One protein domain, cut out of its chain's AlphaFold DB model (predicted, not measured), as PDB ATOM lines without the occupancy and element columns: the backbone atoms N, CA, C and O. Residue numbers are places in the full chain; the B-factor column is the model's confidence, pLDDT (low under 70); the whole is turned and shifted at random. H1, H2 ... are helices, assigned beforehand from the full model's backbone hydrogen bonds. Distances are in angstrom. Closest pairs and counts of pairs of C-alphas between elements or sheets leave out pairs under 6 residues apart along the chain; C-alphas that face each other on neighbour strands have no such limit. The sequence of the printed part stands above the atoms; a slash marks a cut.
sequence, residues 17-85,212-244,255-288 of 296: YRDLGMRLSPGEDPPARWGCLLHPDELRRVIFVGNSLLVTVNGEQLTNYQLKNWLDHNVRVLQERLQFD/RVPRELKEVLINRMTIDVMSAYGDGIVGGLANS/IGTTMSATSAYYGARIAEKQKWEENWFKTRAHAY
ATOM      1  N   TYR A  17     -46.772  -6.086   7.210       82.19
ATOM      2  CA  TYR A  17     -45.638  -6.874   7.670       82.19
ATOM      3  C   TYR A  17     -45.120  -6.380   9.030       82.19
ATOM      4  O   TYR A  17     -43.936  -6.073   9.202       82.19
ATOM      5  N   ARG A  18     -46.014  -6.297  10.020       79.12
ATOM      6  CA  ARG A  18     -45.694  -5.877  11.395       79.12
ATOM      7  C   ARG A  18     -44.678  -6.813  12.045       79.12
ATOM      8  O   ARG A  18     -43.793  -6.351  12.762       79.12
ATOM      9  N   ASP A  19     -44.727  -8.098  11.699       80.31
ATOM     10  CA  ASP A  19     -43.738  -9.094  12.126       80.31
ATOM     11  C   ASP A  19     -42.316  -8.768  11.662       80.31
ATOM     12  O   ASP A  19     -41.345  -8.978  12.393       80.31
ATOM     13  N   LEU A  20     -42.175  -8.222  10.452       82.62
ATOM     14  CA  LEU A  20     -40.887  -7.772   9.923       82.62
ATOM     15  C   LEU A  20     -40.428  -6.487  10.619       82.62
ATOM     16  O   LEU A  20     -39.245  -6.325  10.916       82.62
ATOM     17  N   GLY A  21     -41.375  -5.616  10.950       78.31
ATOM     18  CA  GLY A  21     -41.157  -4.436  11.776       78.31
ATOM     19  C   GLY A  21     -40.553  -4.724  13.147       78.31
ATOM     20  O   GLY A  21     -39.560  -4.101  13.531       78.31
ATOM     21  N   MET A  22     -41.080  -5.735  13.847       82.06
ATOM     22  CA  MET A  22     -40.550  -6.196  15.141       82.06
ATOM     23  C   MET A  22     -39.071  -6.607  15.068       82.06
ATOM     24  O   MET A  22     -38.330  -6.454  16.037       82.06
ATOM     25  N   ARG A  23     -38.609  -7.102  13.913       82.94
ATOM     26  CA  ARG A  23     -37.209  -7.519  13.709       82.94
ATOM     27  C   ARG A  23     -36.258  -6.339  13.503       82.94
ATOM     28  O   ARG A  23     -35.067  -6.454  13.809       82.94
ATOM     29  N   LEU A  24     -36.760  -5.220  12.981       82.88
ATOM     30  CA  LEU A  24     -35.998  -3.976  12.828       82.88
ATOM     31  C   LEU A  24     -35.862  -3.247  14.161       82.88
ATOM     32  O   LEU A  24     -34.744  -2.891  14.550       82.88
ATOM     33  N   SER A  25     -36.978  -3.110  14.877       78.19
ATOM     34  CA  SER A  25     -37.078  -2.420  16.163       78.19
ATOM     35  C   SER A  25     -37.616  -3.352  17.258       78.19
ATOM     36  O   SER A  25     -38.782  -3.246  17.639       78.19
ATOM     37  N   PRO A  26     -36.790  -4.274  17.792       71.31
ATOM     38  CA  PRO A  26     -37.185  -5.085  18.936       71.31
ATOM     39  C   PRO A  26     -37.474  -4.187  20.148       71.31
ATOM     40  O   PRO A  26     -36.599  -3.436  20.579       71.31
ATOM     41  N   GLY A  27     -38.690  -4.286  20.694       70.56
ATOM     42  CA  GLY A  27     -39.106  -3.594  21.922       70.56
ATOM     43  C   GLY A  27     -39.906  -2.297  21.741       70.56
ATOM     44  O   GLY A  27     -40.273  -1.697  22.747       70.56
ATOM     45  N   GLU A  28     -40.199  -1.862  20.512       73.50
ATOM     46  CA  GLU A  28     -41.137  -0.753  20.260       73.50
ATOM     47  C   GLU A  28     -42.591  -1.264  20.209       73.50
ATOM     48  O   GLU A  28     -42.880  -2.235  19.507       73.50
ATOM     49  N   ASP A  29     -43.504  -0.608  20.939       73.38
ATOM     50  CA  ASP A  29     -44.947  -0.901  20.949       73.38
ATOM     51  C   ASP A  29     -45.754   0.369  20.589       73.38
ATOM     52  O   ASP A  29     -45.670   1.364  21.320       73.38
ATOM     53  N   PRO A  30     -46.518   0.391  19.476       72.00
ATOM     54  CA  PRO A  30     -46.691  -0.685  18.498       72.00
ATOM     55  C   PRO A  30     -45.450  -0.884  17.614       72.00
ATOM     56  O   PRO A  30     -44.734   0.080  17.335       72.00
ATOM     57  N   PRO A  31     -45.219  -2.108  17.105       71.94
ATOM     58  CA  PRO A  31     -44.094  -2.363  16.222       71.94
ATOM     59  C   PRO A  31     -44.204  -1.531  14.946       71.94
ATOM     60  O   PRO A  31     -45.291  -1.364  14.377       71.94
ATOM     61  N   ALA A  32     -43.062  -1.017  14.486       77.94
ATOM     62  CA  ALA A  32     -42.980  -0.260  13.246       77.94
ATOM     63  C   ALA A  32     -43.567  -1.070  12.078       77.94
ATOM     64  O   ALA A  32     -43.404  -2.281  12.001       77.94
ATOM     65  N   ARG A  33     -44.257  -0.421  11.140       84.50
ATOM     66  CA  ARG A  33     -44.734  -1.104   9.927       84.50
ATOM     67  C   ARG A  33     -43.596  -1.140   8.916       84.50
ATOM     68  O   ARG A  33     -43.004  -0.101   8.636       84.50
ATOM     69  N   TRP A  34     -43.294  -2.314   8.363       87.12
ATOM     70  CA  TRP A  34     -42.268  -2.428   7.321       87.12
ATOM     71  C   TRP A  34     -42.777  -1.968   5.947       87.12
ATOM     72  O   TRP A  34     -41.994  -1.533   5.099       87.12
ATOM     73  N   GLY A  35     -44.095  -2.043   5.748       86.25
ATOM     74  CA  GLY A  35     -44.764  -1.688   4.502       86.25
ATOM     75  C   GLY A  35     -45.012  -2.900   3.609       86.25
ATOM     76  O   GLY A  35     -44.561  -4.007   3.891       86.25
ATOM     77  N   CYS A  36     -45.747  -2.695   2.518       86.75
ATOM     78  CA  CYS A  36     -46.106  -3.759   1.585       86.75
ATOM     79  C   CYS A  36     -45.108  -3.803   0.421       86.75
ATOM     80  O   CYS A  36     -44.953  -2.815  -0.296       86.75
ATOM     81  N   LEU A  37     -44.421  -4.935   0.219       87.19
ATOM     82  CA  LEU A  37     -43.464  -5.072  -0.887       87.19
ATOM     83  C   LEU A  37     -44.151  -5.026  -2.254       87.19
ATOM     84  O   LEU A  37     -43.667  -4.347  -3.165       87.19
ATOM     85  N   LEU A  38     -45.232  -5.790  -2.379       86.25
ATOM     86  CA  LEU A  38     -46.058  -5.904  -3.568       86.25
ATOM     87  C   LEU A  38     -47.466  -6.284  -3.121       86.25
ATOM     88  O   LEU A  38     -47.656  -7.319  -2.476       86.25
ATOM     89  N   HIS A  39     -48.449  -5.451  -3.444       85.19
ATOM     90  CA  HIS A  39     -49.810  -5.716  -3.000       85.19
ATOM     91  C   HIS A  39     -50.445  -6.817  -3.869       85.19
ATOM     92  O   HIS A  39     -50.281  -6.795  -5.095       85.19
ATOM     93  N   PRO A  40     -51.224  -7.760  -3.301       80.75
ATOM     94  CA  PRO A  40     -51.926  -8.771  -4.092       80.75
ATOM     95  C   PRO A  40     -52.771  -8.171  -5.222       80.75
ATOM     96  O   PRO A  40     -52.815  -8.722  -6.316       80.75
ATOM     97  N   ASP A  41     -53.386  -7.005  -5.024       77.50
ATOM     98  CA  ASP A  41     -54.153  -6.364  -6.100       77.50
ATOM     99  C   ASP A  41     -53.282  -5.842  -7.246       77.50
ATOM    100  O   ASP A  41     -53.740  -5.846  -8.387       77.50
ATOM    101  N   GLU A  42     -52.034  -5.440  -6.994       78.19
ATOM    102  CA  GLU A  42     -51.097  -5.050  -8.057       78.19
ATOM    103  C   GLU A  42     -50.702  -6.266  -8.897       78.19
ATOM    104  O   GLU A  42     -50.710  -6.215 -10.129       78.19
ATOM    105  N   LEU A  43     -50.451  -7.401  -8.239       78.12
ATOM    106  CA  LEU A  43     -50.222  -8.678  -8.913       78.12
ATOM    107  C   LEU A  43     -51.377  -9.025  -9.849       78.12
ATOM    108  O   LEU A  43     -51.177  -9.309 -11.028       78.12
ATOM    109  N   ARG A  44     -52.601  -8.922  -9.344       73.94
ATOM    110  CA  ARG A  44     -53.814  -9.255 -10.092       73.94
ATOM    111  C   ARG A  44     -54.114  -8.297 -11.235       73.94
ATOM    112  O   ARG A  44     -54.375  -8.731 -12.352       73.94
ATOM    113  N   ARG A  45     -54.117  -6.997 -10.944       70.12
ATOM    114  CA  ARG A  45     -54.631  -5.963 -11.851       70.12
ATOM    115  C   ARG A  45     -53.577  -5.381 -12.774       70.12
ATOM    116  O   ARG A  45     -53.964  -4.720 -13.727       70.12
ATOM    117  N   VAL A  46     -52.288  -5.576 -12.494       72.31
ATOM    118  CA  VAL A  46     -51.190  -4.987 -13.281       72.31
ATOM    119  C   VAL A  46     -50.302  -6.070 -13.891       72.31
ATOM    120  O   VAL A  46     -49.992  -6.013 -15.078       72.31
ATOM    121  N   ILE A  47     -49.921  -7.089 -13.121       74.38
ATOM    122  CA  ILE A  47     -48.957  -8.107 -13.580       74.38
ATOM    123  C   ILE A  47     -49.657  -9.237 -14.350       74.38
ATOM    124  O   ILE A  47     -49.187  -9.671 -15.411       74.38
ATOM    125  N   PHE A  48     -50.818  -9.671 -13.860       71.12
ATOM    126  CA  PHE A  48     -51.663 -10.688 -14.487       71.12
ATOM    127  C   PHE A  48     -52.731 -10.105 -15.431       71.12
ATOM    128  O   PHE A  48     -53.693 -10.790 -15.772       71.12
ATOM    129  N   VAL A  49     -52.560  -8.867 -15.917       59.72
ATOM    130  CA  VAL A  49     -53.451  -8.264 -16.931       59.72
ATOM    131  C   VAL A  49     -53.566  -9.183 -18.150       59.72
ATOM    132  O   VAL A  49     -52.561  -9.684 -18.655       59.72
ATOM    133  N   GLY A  50     -54.801  -9.412 -18.604       51.06
ATOM    134  CA  GLY A  50     -55.133 -10.361 -19.676       51.06
ATOM    135  C   GLY A  50     -55.505 -11.763 -19.181       51.06
ATOM    136  O   GLY A  50     -56.145 -12.508 -19.912       51.06
ATOM    137  N   ASN A  51     -55.213 -12.085 -17.917       55.44
ATOM    138  CA  ASN A  51     -55.596 -13.334 -17.262       55.44
ATOM    139  C   ASN A  51     -56.775 -13.123 -16.295       55.44
ATOM    140  O   ASN A  51     -56.782 -13.661 -15.190       55.44
ATOM    141  N   SER A  52     -57.773 -12.315 -16.670       45.47
ATOM    142  CA  SER A  52     -58.905 -11.986 -15.785       45.47
ATOM    143  C   SER A  52     -59.699 -13.221 -15.339       45.47
ATOM    144  O   SER A  52     -60.237 -13.221 -14.239       45.47
ATOM    145  N   LEU A  53     -59.696 -14.292 -16.141       48.06
ATOM    146  CA  LEU A  53     -60.255 -15.607 -15.802       48.06
ATOM    147  C   LEU A  53     -59.444 -16.389 -14.750       48.06
ATOM    148  O   LEU A  53     -59.998 -17.283 -14.125       48.06
ATOM    149  N   LEU A  54     -58.163 -16.063 -14.525       48.72
ATOM    150  CA  LEU A  54     -57.340 -16.675 -13.466       48.72
ATOM    151  C   LEU A  54     -57.568 -16.030 -12.090       48.72
ATOM    152  O   LEU A  54     -57.107 -16.553 -11.077       48.72
ATOM    153  N   VAL A  55     -58.208 -14.858 -12.047       47.34
ATOM    154  CA  VAL A  55     -58.225 -13.993 -10.864       47.34
ATOM    155  C   VAL A  55     -59.603 -13.365 -10.631       47.34
ATOM    156  O   VAL A  55     -59.741 -12.170 -10.354       47.34
ATOM    157  N   THR A  56     -60.655 -14.159 -10.776       43.22
ATOM    158  CA  THR A  56     -62.005 -13.695 -10.468       43.22
ATOM    159  C   THR A  56     -62.285 -13.778  -8.973       43.22
ATOM    160  O   THR A  56     -61.980 -14.761  -8.296       43.22
ATOM    161  N   VAL A  57     -62.914 -12.719  -8.472       45.12
ATOM    162  CA  VAL A  57     -63.661 -12.733  -7.218       45.12
ATOM    163  C   VAL A  57     -65.071 -13.208  -7.590       45.12
ATOM    164  O   VAL A  57     -65.693 -12.595  -8.459       45.12
ATOM    165  N   ASN A  58     -65.526 -14.301  -6.964       37.38
ATOM    166  CA  ASN A  58     -66.762 -15.083  -7.206       37.38
ATOM    167  C   ASN A  58     -66.665 -16.254  -8.220       37.38
ATOM    168  O   ASN A  58     -67.419 -16.315  -9.184       37.38
ATOM    169  N   GLY A  59     -65.792 -17.243  -8.033       46.56
ATOM    170  CA  GLY A  59     -64.913 -17.429  -6.885       46.56
ATOM    171  C   GLY A  59     -64.397 -18.858  -6.718       46.56
ATOM    172  O   GLY A  59     -65.046 -19.823  -7.100       46.56
ATOM    173  N   GLU A  60     -63.234 -19.072  -6.123       50.47
ATOM    174  CA  GLU A  60     -61.998 -18.279  -6.144       50.47
ATOM    175  C   GLU A  60     -60.904 -19.322  -6.373       50.47
ATOM    176  O   GLU A  60     -60.907 -20.348  -5.692       50.47
ATOM    177  N   GLN A  61     -59.982 -19.112  -7.314       58.19
ATOM    178  CA  GLN A  61     -58.860 -20.047  -7.445       58.19
ATOM    179  C   GLN A  61     -57.654 -19.623  -6.586       58.19
ATOM    180  O   GLN A  61     -56.990 -20.509  -6.067       58.19
ATOM    181  N   LEU A  62     -57.387 -18.319  -6.385       67.50
ATOM    182  CA  LEU A  62     -56.232 -17.811  -5.612       67.50
ATOM    183  C   LEU A  62     -56.615 -16.619  -4.707       67.50
ATOM    184  O   LEU A  62     -56.824 -15.484  -5.157       67.50
ATOM    185  N   THR A  63     -56.673 -16.875  -3.406       76.56
ATOM    186  CA  THR A  63     -56.988 -15.891  -2.355       76.56
ATOM    187  C   THR A  63     -55.821 -14.926  -2.088       76.56
ATOM    188  O   THR A  63     -54.677 -15.171  -2.478       76.56
ATOM    189  N   ASN A  64     -56.084 -13.806  -1.400       80.06
ATOM    190  CA  ASN A  64     -55.040 -12.811  -1.102       80.06
ATOM    191  C   ASN A  64     -53.910 -13.385  -0.234       80.06
ATOM    192  O   ASN A  64     -52.744 -13.078  -0.476       80.06
ATOM    193  N   TYR A  65     -54.252 -14.217   0.756       80.38
ATOM    194  CA  TYR A  65     -53.263 -14.823   1.648       80.38
ATOM    195  C   TYR A  65     -52.387 -15.833   0.896       80.38
ATOM    196  O   TYR A  65     -51.178 -15.835   1.082       80.38
ATOM    197  N   GLN A  66     -52.945 -16.605  -0.043       80.62
ATOM    198  CA  GLN A  66     -52.155 -17.515  -0.879       80.62
ATOM    199  C   GLN A  66     -51.165 -16.760  -1.778       80.62
ATOM    200  O   GLN A  66     -49.995 -17.136  -1.837       80.62
ATOM    201  N   LEU A  67     -51.592 -15.666  -2.428       81.81
ATOM    202  CA  LEU A  67     -50.685 -14.818  -3.217       81.81
ATOM    203  C   LEU A  67     -49.556 -14.238  -2.357       81.81
ATOM    204  O   LEU A  67     -48.400 -14.236  -2.779       81.81
ATOM    205  N   LYS A  68     -49.884 -13.777  -1.145       85.69
ATOM    206  CA  LYS A  68     -48.899 -13.291  -0.175       85.69
ATOM    207  C   LYS A  68     -47.914 -14.392   0.225       85.69
ATOM    208  O   LYS A  68     -46.711 -14.172   0.152       85.69
ATOM    209  N   ASN A  69     -48.395 -15.585   0.564       86.50
ATOM    210  CA  ASN A  69     -47.530 -16.693   0.980       86.50
ATOM    211  C   ASN A  69     -46.569 -17.118  -0.141       86.50
ATOM    212  O   ASN A  69     -45.421 -17.472   0.116       86.50
ATOM    213  N   TRP A  70     -47.001 -17.035  -1.402       86.75
ATOM    214  CA  TRP A  70     -46.139 -17.322  -2.552       86.75
ATOM    215  C   TRP A  70     -45.086 -16.247  -2.777       86.75
ATOM    216  O   TRP A  70     -43.953 -16.569  -3.144       86.75
ATOM    217  N   LEU A  71     -45.444 -14.982  -2.554       88.75
ATOM    218  CA  LEU A  71     -44.486 -13.885  -2.561       88.75
ATOM    219  C   LEU A  71     -43.439 -14.089  -1.460       88.75
ATOM    220  O   LEU A  71     -42.245 -14.043  -1.745       88.75
ATOM    221  N   ASP A  72     -43.875 -14.379  -0.234       89.44
ATOM    222  CA  ASP A  72     -42.991 -14.565   0.918       89.44
ATOM    223  C   ASP A  72     -42.037 -15.749   0.721       89.44
ATOM    224  O   ASP A  72     -40.833 -15.618   0.964       89.44
ATOM    225  N   HIS A  73     -42.537 -16.863   0.181       89.06
ATOM    226  CA  HIS A  73     -41.710 -18.003  -0.203       89.06
ATOM    227  C   HIS A  73     -40.644 -17.614  -1.235       89.06
ATOM    228  O   HIS A  73     -39.455 -17.884  -1.047       89.06
ATOM    229  N   ASN A  74     -41.044 -16.921  -2.303       91.25
ATOM    230  CA  ASN A  74     -40.127 -16.491  -3.354       91.25
ATOM    231  C   ASN A  74     -39.072 -15.503  -2.860       91.25
ATOM    232  O   ASN A  74     -37.910 -15.575  -3.272       91.25
ATOM    233  N   VAL A  75     -39.444 -14.613  -1.939       92.06
ATOM    234  CA  VAL A  75     -38.488 -13.728  -1.275       92.06
ATOM    235  C   VAL A  75     -37.466 -14.547  -0.497       92.06
ATOM    236  O   VAL A  75     -36.271 -14.332  -0.691       92.06
ATOM    237  N   ARG A  76     -37.890 -15.521   0.319       90.44
ATOM    238  CA  ARG A  76     -36.966 -16.370   1.094       90.44
ATOM    239  C   ARG A  76     -36.000 -17.143   0.195       90.44
ATOM    240  O   ARG A  76     -34.793 -17.099   0.431       90.44
ATOM    241  N   VAL A  77     -36.503 -17.754  -0.877       90.50
ATOM    242  CA  VAL A  77     -35.680 -18.481  -1.860       90.50
ATOM    243  C   VAL A  77     -34.652 -17.555  -2.518       90.50
ATOM    244  O   VAL A  77     -33.473 -17.903  -2.635       90.50
ATOM    245  N   LEU A  78     -35.062 -16.345  -2.913       90.50
ATOM    246  CA  LEU A  78     -34.149 -15.367  -3.503       90.50
ATOM    247  C   LEU A  78     -33.086 -14.901  -2.494       90.50
ATOM    248  O   LEU A  78     -31.910 -14.786  -2.854       90.50
ATOM    249  N   GLN A  79     -33.482 -14.669  -1.237       91.19
ATOM    250  CA  GLN A  79     -32.574 -14.268  -0.158       91.19
ATOM    251  C   GLN A  79     -31.493 -15.319   0.093       91.19
ATOM    252  O   GLN A  79     -30.318 -14.980   0.230       91.19
ATOM    253  N   GLU A  80     -31.870 -16.595   0.142       88.94
ATOM    254  CA  GLU A  80     -30.939 -17.711   0.325       88.94
ATOM    255  C   GLU A  80     -29.973 -17.844  -0.846       88.94
ATOM    256  O   GLU A  80     -28.761 -17.931  -0.637       88.94
ATOM    257  N   ARG A  81     -30.487 -17.771  -2.076       88.31
ATOM    258  CA  ARG A  81     -29.669 -17.892  -3.286       88.31
ATOM    259  C   ARG A  81     -28.647 -16.764  -3.427       88.31
ATOM    260  O   ARG A  81     -27.531 -17.005  -3.883       88.31
ATOM    261  N   LEU A  82     -29.020 -15.534  -3.071       87.88
ATOM    262  CA  LEU A  82     -28.134 -14.370  -3.163       87.88
ATOM    263  C   LEU A  82     -27.305 -14.131  -1.894       87.88
ATOM    264  O   LEU A  82     -26.419 -13.279  -1.927       87.88
ATOM    265  N   GLN A  83     -27.604 -14.822  -0.787       89.00
ATOM    266  CA  GLN A  83     -27.138 -14.451   0.560       89.00
ATOM    267  C   GLN A  83     -27.404 -12.963   0.866       89.00
ATOM    268  O   GLN A  83     -26.629 -12.287   1.550       89.00
ATOM    269  N   PHE A  84     -28.500 -12.444   0.303       89.69
ATOM    270  CA  PHE A  84     -28.876 -11.039   0.338       89.69
ATOM    271  C   PHE A  84     -30.299 -10.905   0.870       89.69
ATOM    272  O   PHE A  84     -31.262 -11.251   0.191       89.69
ATOM    273  N   ASP A  85     -30.440 -10.390   2.080       91.62
ATOM    274  CA  ASP A  85     -31.708 -10.299   2.770       91.62
ATOM    275  C   ASP A  85     -32.502  -9.077   2.285       91.62
ATOM    276  O   ASP A  85     -32.054  -7.936   2.361       91.62
ATOM    277  N   ARG A 212     -37.547   1.033   0.006       89.25
ATOM    278  CA  ARG A 212     -36.091   1.101  -0.189       89.25
ATOM    279  C   ARG A 212     -35.550  -0.098  -0.960       89.25
ATOM    280  O   ARG A 212     -34.402  -0.061  -1.405       89.25
ATOM    281  N   VAL A 213     -36.355  -1.148  -1.124       90.81
ATOM    282  CA  VAL A 213     -35.979  -2.324  -1.908       90.81
ATOM    283  C   VAL A 213     -35.777  -1.897  -3.370       90.81
ATOM    284  O   VAL A 213     -36.711  -1.370  -3.982       90.81
ATOM    285  N   PRO A 214     -34.588  -2.130  -3.962       90.44
ATOM    286  CA  PRO A 214     -34.303  -1.785  -5.344       90.44
ATOM    287  C   PRO A 214     -35.364  -2.337  -6.286       90.44
ATOM    288  O   PRO A 214     -35.687  -3.526  -6.240       90.44
ATOM    289  N   ARG A 215     -35.856  -1.480  -7.184       89.19
ATOM    290  CA  ARG A 215     -36.858  -1.842  -8.194       89.19
ATOM    291  C   ARG A 215     -36.466  -3.090  -8.982       89.19
ATOM    292  O   ARG A 215     -37.303  -3.936  -9.250       89.19
ATOM    293  N   GLU A 216     -35.182  -3.230  -9.277       89.44
ATOM    294  CA  GLU A 216     -34.636  -4.403  -9.947       89.44
ATOM    295  C   GLU A 216     -34.895  -5.715  -9.184       89.44
ATOM    296  O   GLU A 216     -35.312  -6.697  -9.788       89.44
ATOM    297  N   LEU A 217     -34.701  -5.739  -7.859       90.06
ATOM    298  CA  LEU A 217     -35.007  -6.928  -7.054       90.06
ATOM    299  C   LEU A 217     -36.514  -7.203  -7.037       90.06
ATOM    300  O   LEU A 217     -36.919  -8.361  -7.111       90.06
ATOM    301  N   LYS A 218     -37.343  -6.149  -7.007       90.44
ATOM    302  CA  LYS A 218     -38.802  -6.287  -7.128       90.44
ATOM    303  C   LYS A 218     -39.190  -6.910  -8.473       90.44
ATOM    304  O   LYS A 218     -40.018  -7.811  -8.502       90.44
ATOM    305  N   GLU A 219     -38.569  -6.492  -9.574       89.50
ATOM    306  CA  GLU A 219     -38.831  -7.034 -10.916       89.50
ATOM    307  C   GLU A 219     -38.461  -8.522 -11.030       89.50
ATOM    308  O   GLU A 219     -39.227  -9.303 -11.599       89.50
ATOM    309  N   VAL A 220     -37.335  -8.942 -10.439       90.81
ATOM    310  CA  VAL A 220     -36.950 -10.364 -10.373       90.81
ATOM    311  C   VAL A 220     -37.973 -11.172  -9.581       90.81
ATOM    312  O   VAL A 220     -38.425 -12.210 -10.064       90.81
ATOM    313  N   LEU A 221     -38.386 -10.682  -8.411       90.81
ATOM    314  CA  LEU A 221     -39.404 -11.335  -7.584       90.81
ATOM    315  C   LEU A 221     -40.746 -11.452  -8.307       90.81
ATOM    316  O   LEU A 221     -41.352 -12.519  -8.299       90.81
ATOM    317  N   ILE A 222     -41.182 -10.387  -8.982       89.31
ATOM    318  CA  ILE A 222     -42.408 -10.382  -9.788       89.31
ATOM    319  C   ILE A 222     -42.328 -11.437 -10.890       89.31
ATOM    320  O   ILE A 222     -43.279 -12.196 -11.086       89.31
ATOM    321  N   ASN A 223     -41.211 -11.504 -11.618       89.06
ATOM    322  CA  ASN A 223     -41.035 -12.476 -12.694       89.06
ATOM    323  C   ASN A 223     -41.039 -13.908 -12.168       89.06
ATOM    324  O   ASN A 223     -41.741 -14.746 -12.735       89.06
ATOM    325  N   ARG A 224     -40.329 -14.162 -11.069       89.00
ATOM    326  CA  ARG A 224     -40.278 -15.470 -10.424       89.00
ATOM    327  C   ARG A 224     -41.651 -15.909  -9.915       89.00
ATOM    328  O   ARG A 224     -42.128 -16.974 -10.288       89.00
ATOM    329  N   MET A 225     -42.327 -15.047  -9.160       86.44
ATOM    330  CA  MET A 225     -43.682 -15.309  -8.680       86.44
ATOM    331  C   MET A 225     -44.645 -15.558  -9.844       86.44
ATOM    332  O   MET A 225     -45.481 -16.452  -9.779       86.44
ATOM    333  N   THR A 226     -44.523 -14.792 -10.930       83.69
ATOM    334  CA  THR A 226     -45.351 -14.987 -12.124       83.69
ATOM    335  C   THR A 226     -45.127 -16.363 -12.746       83.69
ATOM    336  O   THR A 226     -46.097 -16.995 -13.151       83.69
ATOM    337  N   ILE A 227     -43.876 -16.828 -12.818       84.94
ATOM    338  CA  ILE A 227     -43.541 -18.171 -13.310       84.94
ATOM    339  C   ILE A 227     -44.195 -19.233 -12.429       84.94
ATOM    340  O   ILE A 227     -44.884 -20.099 -12.961       84.94
ATOM    341  N   ASP A 228     -44.033 -19.142 -11.109       83.81
ATOM    342  CA  ASP A 228     -44.574 -20.138 -10.184       83.81
ATOM    343  C   ASP A 228     -46.109 -20.175 -10.256       83.81
ATOM    344  O   ASP A 228     -46.693 -21.248 -10.421       83.81
ATOM    345  N   VAL A 229     -46.769 -19.003 -10.213       80.12
ATOM    346  CA  VAL A 229     -48.236 -18.870 -10.350       80.12
ATOM    347  C   VAL A 229     -48.695 -19.449 -11.675       80.12
ATOM    348  O   VAL A 229     -49.547 -20.327 -11.688       80.12
ATOM    349  N   MET A 230     -48.111 -19.040 -12.796       76.88
ATOM    350  CA  MET A 230     -48.535 -19.551 -14.099       76.88
ATOM    351  C   MET A 230     -48.256 -21.045 -14.279       76.88
ATOM    352  O   MET A 230     -49.030 -21.701 -14.966       76.88
ATOM    353  N   SER A 231     -47.196 -21.589 -13.677       76.38
ATOM    354  CA  SER A 231     -46.882 -23.019 -13.751       76.38
ATOM    355  C   SER A 231     -47.920 -23.847 -12.999       76.38
ATOM    356  O   SER A 231     -48.520 -24.749 -13.571       76.38
ATOM    357  N   ALA A 232     -48.184 -23.503 -11.739       74.00
ATOM    358  CA  ALA A 232     -49.155 -24.221 -10.919       74.00
ATOM    359  C   ALA A 232     -50.591 -24.109 -11.465       74.00
ATOM    360  O   ALA A 232     -51.374 -25.052 -11.379       74.00
ATOM    361  N   TYR A 233     -50.933 -22.963 -12.059       69.19
ATOM    362  CA  TYR A 233     -52.243 -22.730 -12.672       69.19
ATOM    363  C   TYR A 233     -52.389 -23.352 -14.055       69.19
ATOM    364  O   TYR A 233     -53.463 -23.850 -14.401       69.19
ATOM    365  N   GLY A 234     -51.321 -23.300 -14.852       59.31
ATOM    366  CA  GLY A 234     -51.266 -23.886 -16.185       59.31
ATOM    367  C   GLY A 234     -51.590 -25.373 -16.145       59.31
ATOM    368  O   GLY A 234     -52.426 -25.821 -16.927       59.31
ATOM    369  N   ASP A 235     -51.038 -26.094 -15.169       57.44
ATOM    370  CA  ASP A 235     -51.314 -27.520 -14.977       57.44
ATOM    371  C   ASP A 235     -52.767 -27.785 -14.533       57.44
ATOM    372  O   ASP A 235     -53.396 -28.732 -15.006       57.44
ATOM    373  N   GLY A 236     -53.337 -26.934 -13.670       51.28
ATOM    374  CA  GLY A 236     -54.672 -27.143 -13.093       51.28
ATOM    375  C   GLY A 236     -55.853 -26.826 -14.022       51.28
ATOM    376  O   GLY A 236     -56.865 -27.521 -13.989       51.28
ATOM    377  N   ILE A 237     -55.750 -25.784 -14.856       53.44
ATOM    378  CA  ILE A 237     -56.876 -25.306 -15.685       53.44
ATOM    379  C   ILE A 237     -56.815 -25.862 -17.109       53.44
ATOM    380  O   ILE A 237     -57.840 -26.257 -17.665       53.44
ATOM    381  N   VAL A 238     -55.624 -25.913 -17.715       50.88
ATOM    382  CA  VAL A 238     -55.477 -26.346 -19.115       50.88
ATOM    383  C   VAL A 238     -55.685 -27.855 -19.240       50.88
ATOM    384  O   VAL A 238     -56.283 -28.298 -20.219       50.88
ATOM    385  N   GLY A 239     -55.320 -28.638 -18.218       46.19
ATOM    386  CA  GLY A 239     -55.680 -30.056 -18.143       46.19
ATOM    387  C   GLY A 239     -57.197 -30.300 -18.143       46.19
ATOM    388  O   GLY A 239     -57.651 -31.301 -18.691       46.19
ATOM    389  N   GLY A 240     -57.984 -29.364 -17.594       44.06
ATOM    390  CA  GLY A 240     -59.450 -29.429 -17.564       44.06
ATOM    391  C   GLY A 240     -60.143 -28.901 -18.826       44.06
ATOM    392  O   GLY A 240     -61.208 -29.395 -19.179       44.06
ATOM    393  N   LEU A 241     -59.545 -27.929 -19.528       46.62
ATOM    394  CA  LEU A 241     -60.100 -27.328 -20.755       46.62
ATOM    395  C   LEU A 241     -59.678 -28.035 -22.048       46.62
ATOM    396  O   LEU A 241     -60.361 -27.894 -23.059       46.62
ATOM    397  N   ALA A 242     -58.587 -28.808 -22.038       44.88
ATOM    398  CA  ALA A 242     -58.135 -29.544 -23.221       44.88
ATOM    399  C   ALA A 242     -59.175 -30.566 -23.728       44.88
ATOM    400  O   ALA A 242     -59.130 -30.930 -24.898       44.88
ATOM    401  N   ASN A 243     -60.111 -30.992 -22.868       45.34
ATOM    402  CA  ASN A 243     -61.297 -31.781 -23.208       45.34
ATOM    403  C   ASN A 243     -62.423 -31.504 -22.192       45.34
ATOM    404  O   ASN A 243     -62.775 -32.371 -21.394       45.34
ATOM    405  N   SER A 244     -62.993 -30.296 -22.189       48.00
ATOM    406  CA  SER A 244     -64.222 -30.050 -21.423       48.00
ATOM    407  C   SER A 244     -65.447 -30.267 -22.311       48.00
ATOM    408  O   SER A 244     -65.654 -29.532 -23.280       48.00
ATOM    409  N   ILE A 255     -65.795 -28.244 -26.614       52.03
ATOM    410  CA  ILE A 255     -64.737 -27.313 -27.004       52.03
ATOM    411  C   ILE A 255     -63.426 -28.095 -26.969       52.03
ATOM    412  O   ILE A 255     -62.844 -28.321 -25.914       52.03
ATOM    413  N   GLY A 256     -62.987 -28.552 -28.141       47.69
ATOM    414  CA  GLY A 256     -61.665 -29.139 -28.324       47.69
ATOM    415  C   GLY A 256     -60.687 -28.051 -28.737       47.69
ATOM    416  O   GLY A 256     -60.647 -27.668 -29.905       47.69
ATOM    417  N   THR A 257     -59.901 -27.526 -27.801       54.25
ATOM    418  CA  THR A 257     -58.817 -26.610 -28.165       54.25
ATOM    419  C   THR A 257     -57.632 -27.424 -28.689       54.25
ATOM    420  O   THR A 257     -57.077 -28.233 -27.949       54.25
ATOM    421  N   THR A 258     -57.198 -27.204 -29.939       51.09
ATOM    422  CA  THR A 258     -56.000 -27.799 -30.595       51.09
ATOM    423  C   THR A 258     -54.682 -27.256 -30.027       51.09
ATOM    424  O   THR A 258     -53.707 -26.960 -30.716       51.09
ATOM    425  N   MET A 259     -54.670 -27.070 -28.723       46.03
ATOM    426  CA  MET A 259     -53.685 -26.341 -27.967       46.03
ATOM    427  C   MET A 259     -52.854 -27.370 -27.209       46.03
ATOM    428  O   MET A 259     -53.349 -28.039 -26.309       46.03
ATOM    429  N   SER A 260     -51.596 -27.551 -27.619       41.81
ATOM    430  CA  SER A 260     -50.685 -28.497 -26.965       41.81
ATOM    431  C   SER A 260     -50.568 -28.164 -25.474       41.81
ATOM    432  O   SER A 260     -50.335 -27.006 -25.121       41.81
ATOM    433  N   ALA A 261     -50.700 -29.182 -24.617       43.22
ATOM    434  CA  ALA A 261     -50.687 -29.065 -23.158       43.22
ATOM    435  C   ALA A 261     -49.463 -28.302 -22.608       43.22
ATOM    436  O   ALA A 261     -49.554 -27.660 -21.570       43.22
ATOM    437  N   THR A 262     -48.339 -28.298 -23.335       45.97
ATOM    438  CA  THR A 262     -47.129 -27.527 -23.002       45.97
ATOM    439  C   THR A 262     -47.030 -26.161 -23.698       45.97
ATOM    440  O   THR A 262     -46.310 -25.284 -23.227       45.97
ATOM    441  N   SER A 263     -47.735 -25.952 -24.814       43.94
ATOM    442  CA  SER A 263     -47.543 -24.802 -25.721       43.94
ATOM    443  C   SER A 263     -48.645 -23.738 -25.645       43.94
ATOM    444  O   SER A 263     -48.497 -22.646 -26.182       43.94
ATOM    445  N   ALA A 264     -49.776 -24.035 -25.016       50.78
ATOM    446  CA  ALA A 264     -51.008 -23.329 -25.342       50.78
ATOM    447  C   ALA A 264     -51.167 -21.921 -24.747       50.78
ATOM    448  O   ALA A 264     -51.413 -20.986 -25.498       50.78
ATOM    449  N   TYR A 265     -51.051 -21.736 -23.431       53.78
ATOM    450  CA  TYR A 265     -51.471 -20.461 -22.818       53.78
ATOM    451  C   TYR A 265     -50.347 -19.677 -22.141       53.78
ATOM    452  O   TYR A 265     -50.253 -18.464 -22.320       53.78
ATOM    453  N   TYR A 266     -49.466 -20.352 -21.394       63.66
ATOM    454  CA  TYR A 266     -48.454 -19.665 -20.577       63.66
ATOM    455  C   TYR A 266     -47.012 -20.077 -20.873       63.66
ATOM    456  O   TYR A 266     -46.097 -19.354 -20.482       63.66
ATOM    457  N   GLY A 267     -46.785 -21.168 -21.614       68.19
ATOM    458  CA  GLY A 267     -45.445 -21.717 -21.864       68.19
ATOM    459  C   GLY A 267     -44.469 -20.710 -22.482       68.19
ATOM    460  O   GLY A 267     -43.350 -20.560 -21.995       68.19
ATOM    461  N   ALA A 268     -44.905 -19.941 -23.486       71.25
ATOM    462  CA  ALA A 268     -44.067 -18.916 -24.116       71.25
ATOM    463  C   ALA A 268     -43.677 -17.786 -23.141       71.25
ATOM    464  O   ALA A 268     -42.511 -17.396 -23.080       71.25
ATOM    465  N   ARG A 269     -44.631 -17.308 -22.329       73.75
ATOM    466  CA  ARG A 269     -44.409 -16.236 -21.343       73.75
ATOM    467  C   ARG A 269     -43.546 -16.710 -20.171       73.75
ATOM    468  O   ARG A 269     -42.691 -15.959 -19.708       73.75
ATOM    469  N   ILE A 270     -43.737 -17.950 -19.716       81.19
ATOM    470  CA  ILE A 270     -42.895 -18.590 -18.697       81.19
ATOM    471  C   ILE A 270     -41.459 -18.708 -19.217       81.19
ATOM    472  O   ILE A 270     -40.535 -18.252 -18.546       81.19
ATOM    473  N   ALA A 271     -41.267 -19.236 -20.428       83.62
ATOM    474  CA  ALA A 271     -39.943 -19.411 -21.019       83.62
ATOM    475  C   ALA A 271     -39.213 -18.075 -21.243       83.62
ATOM    476  O   ALA A 271     -38.008 -17.980 -21.013       83.62
ATOM    477  N   GLU A 272     -39.919 -17.024 -21.672       85.56
ATOM    478  CA  GLU A 272     -39.344 -15.681 -21.805       85.56
ATOM    479  C   GLU A 272     -38.895 -15.122 -20.446       85.56
ATOM    480  O   GLU A 272     -37.767 -14.638 -20.314       85.56
ATOM    481  N   LYS A 273     -39.737 -15.245 -19.413       87.00
ATOM    482  CA  LYS A 273     -39.407 -14.788 -18.055       87.00
ATOM    483  C   LYS A 273     -38.258 -15.577 -17.434       87.00
ATOM    484  O   LYS A 273     -37.395 -14.964 -16.813       87.00
ATOM    485  N   GLN A 274     -38.196 -16.892 -17.648       88.50
ATOM    486  CA  GLN A 274     -37.080 -17.732 -17.201       88.50
ATOM    487  C   GLN A 274     -35.766 -17.311 -17.868       88.50
ATOM    488  O   GLN A 274     -34.767 -17.112 -17.182       88.50
ATOM    489  N   LYS A 275     -35.770 -17.076 -19.189       90.69
ATOM    490  CA  LYS A 275     -34.591 -16.562 -19.907       90.69
ATOM    491  C   LYS A 275     -34.137 -15.210 -19.361       90.69
ATOM    492  O   LYS A 275     -32.936 -14.985 -19.198       90.69
ATOM    493  N   TRP A 276     -35.079 -14.311 -19.081       90.38
ATOM    494  CA  TRP A 276     -34.772 -13.017 -18.475       90.38
ATOM    495  C   TRP A 276     -34.171 -13.178 -17.071       90.38
ATOM    496  O   TRP A 276     -33.146 -12.562 -16.778       90.38
ATOM    497  N   GLU A 277     -34.752 -14.043 -16.234       89.12
ATOM    498  CA  GLU A 277     -34.275 -14.332 -14.877       89.12
ATOM    499  C   GLU A 277     -32.849 -14.906 -14.906       89.12
ATOM    500  O   GLU A 277     -31.954 -14.406 -14.222       89.12
ATOM    501  N   GLU A 278     -32.589 -15.902 -15.754       90.06
ATOM    502  CA  GLU A 278     -31.256 -16.482 -15.930       90.06
ATOM    503  C   GLU A 278     -30.225 -15.455 -16.406       90.06
ATOM    504  O   GLU A 278     -29.090 -15.431 -15.916       90.06
ATOM    505  N   ASN A 279     -30.601 -14.595 -17.354       91.06
ATOM    506  CA  ASN A 279     -29.730 -13.528 -17.834       91.06
ATOM    507  C   ASN A 279     -29.425 -12.520 -16.718       91.06
ATOM    508  O   ASN A 279     -28.279 -12.099 -16.549       91.06
ATOM    509  N   TRP A 280     -30.421 -12.179 -15.901       91.31
ATOM    510  CA  TRP A 280     -30.234 -11.307 -14.747       91.31
ATOM    511  C   TRP A 280     -29.251 -11.905 -13.730       91.31
ATOM    512  O   TRP A 280     -28.322 -11.221 -13.285       91.31
ATOM    513  N   PHE A 281     -29.372 -13.203 -13.430       88.56
ATOM    514  CA  PHE A 281     -28.428 -13.892 -12.547       88.56
ATOM    515  C   PHE A 281     -26.998 -13.918 -13.101       88.56
ATOM    516  O   PHE A 281     -26.044 -13.793 -12.334       88.56
ATOM    517  N   LYS A 282     -26.826 -14.026 -14.420       87.94
ATOM    518  CA  LYS A 282     -25.501 -13.988 -15.061       87.94
ATOM    519  C   LYS A 282     -24.896 -12.584 -15.062       87.94
ATOM    520  O   LYS A 282     -23.706 -12.424 -14.812       87.94
ATOM    521  N   THR A 283     -25.704 -11.565 -15.343       87.06
ATOM    522  CA  THR A 283     -25.201 -10.216 -15.634       87.06
ATOM    523  C   THR A 283     -25.197  -9.285 -14.436       87.06
ATOM    524  O   THR A 283     -24.300  -8.455 -14.351       87.06
ATOM    525  N   ARG A 284     -26.152  -9.386 -13.507       85.12
ATOM    526  CA  ARG A 284     -26.378  -8.358 -12.473       85.12
ATOM    527  C   ARG A 284     -26.425  -8.884 -11.047       85.12
ATOM    528  O   ARG A 284     -26.148  -8.121 -10.121       85.12
ATOM    529  N   ALA A 285     -26.664 -10.181 -10.842       83.56
ATOM    530  CA  ALA A 285     -26.691 -10.742  -9.491       83.56
ATOM    531  C   ALA A 285     -25.381 -10.541  -8.717       83.56
ATOM    532  O   ALA A 285     -25.430 -10.444  -7.499       83.56
ATOM    533  N   HIS A 286     -24.230 -10.392  -9.379       81.62
ATOM    534  CA  HIS A 286     -22.943 -10.126  -8.721       81.62
ATOM    535  C   HIS A 286     -22.951  -8.852  -7.849       81.62
ATOM    536  O   HIS A 286     -22.293  -8.806  -6.802       81.62
ATOM    537  N   ALA A 287     -23.739  -7.834  -8.225       81.88
ATOM    538  CA  ALA A 287     -23.916  -6.621  -7.429       81.88
ATOM    539  C   ALA A 287     -24.545  -6.927  -6.056       81.88
ATOM    540  O   ALA A 287     -24.254  -6.245  -5.069       81.88
ATOM    541  N   TYR A 288     -25.339  -8.002  -5.983       81.12
ATOM    542  CA  TYR A 288     -26.098  -8.433  -4.812       81.12
ATOM    543  C   TYR A 288     -25.549  -9.706  -4.148       81.12
ATOM    544  O   TYR A 288     -25.635  -9.794  -2.929       81.12
TER     545      TYR A 288
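Overview. This is residues 17 to 85, 212 to 244 and 255 to 288 of the 296 residues of an uncharacterized protein of Leptospiraceae bacterium (UniProt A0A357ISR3). The longest helix, H4, makes the core; H5 runs side by side with part of it, and H3 crosses it at a steep tilt. Short H2 meets the start of H3, and short H1 lies off toward one end of the longest axis, touching no helix. The printed part has 136 residues with five named helices, H1 to H5 in order, and no named strand: the class is all helix. It is loose, with a radius of gyration of the C-alphas of 17.6 A, and spans 60 by 40 by 21 A.

Arrangement. H4, residues 215 to 241, has a kink of 34 degrees near residue 235. With residues 220 to 231 alone it touches H5, residues 267 to 283, at a shallow tilt of 26 degrees, opposite ways; their closest C-alphas, of Ile 227 and Ile 270, are 5.4 A apart. H3, residues 64 to 82, touches H4 at a steep tilt of 54 degrees, opposite ways, closest at the C-alphas of Leu 71 and Met 225, 6.3 A. H2, residues 40 to 47, only just touches H3, with 3 pairs of C-alphas within 8 A, the closest those of Pro 40 and Asn 64, 5.9 A. H3 and H5 are apart. Every O i to N i+4 pair is within hydrogen-bond range in H2, H3 and H5; in H4 20 of 23 are, and in H1, residues 18 to 24, 2 of 3.

Along the chain. H4 is 36.7 A long, H3 27.0 A, H5 24.1 A, and H1 and H2 10.0 A each. C-alpha 18 stands at (-45.694, -5.877, 11.395) and C-alpha 283 at (-25.201, -10.216, -15.634).

Size, cuts and confidence. The C-alphas of Gly 27 and Gly 256, the two farthest apart, are 60.7 A apart. Residues 86 to 211 and 245 to 254 are not printed; the gaps between C-alphas are 12.6 A and 6.2 A. The links H1 to H2 and H2 to H3 are long. The pLDDT is under 70 at residues 49 to 62, 233 to 244 and 255 to 267.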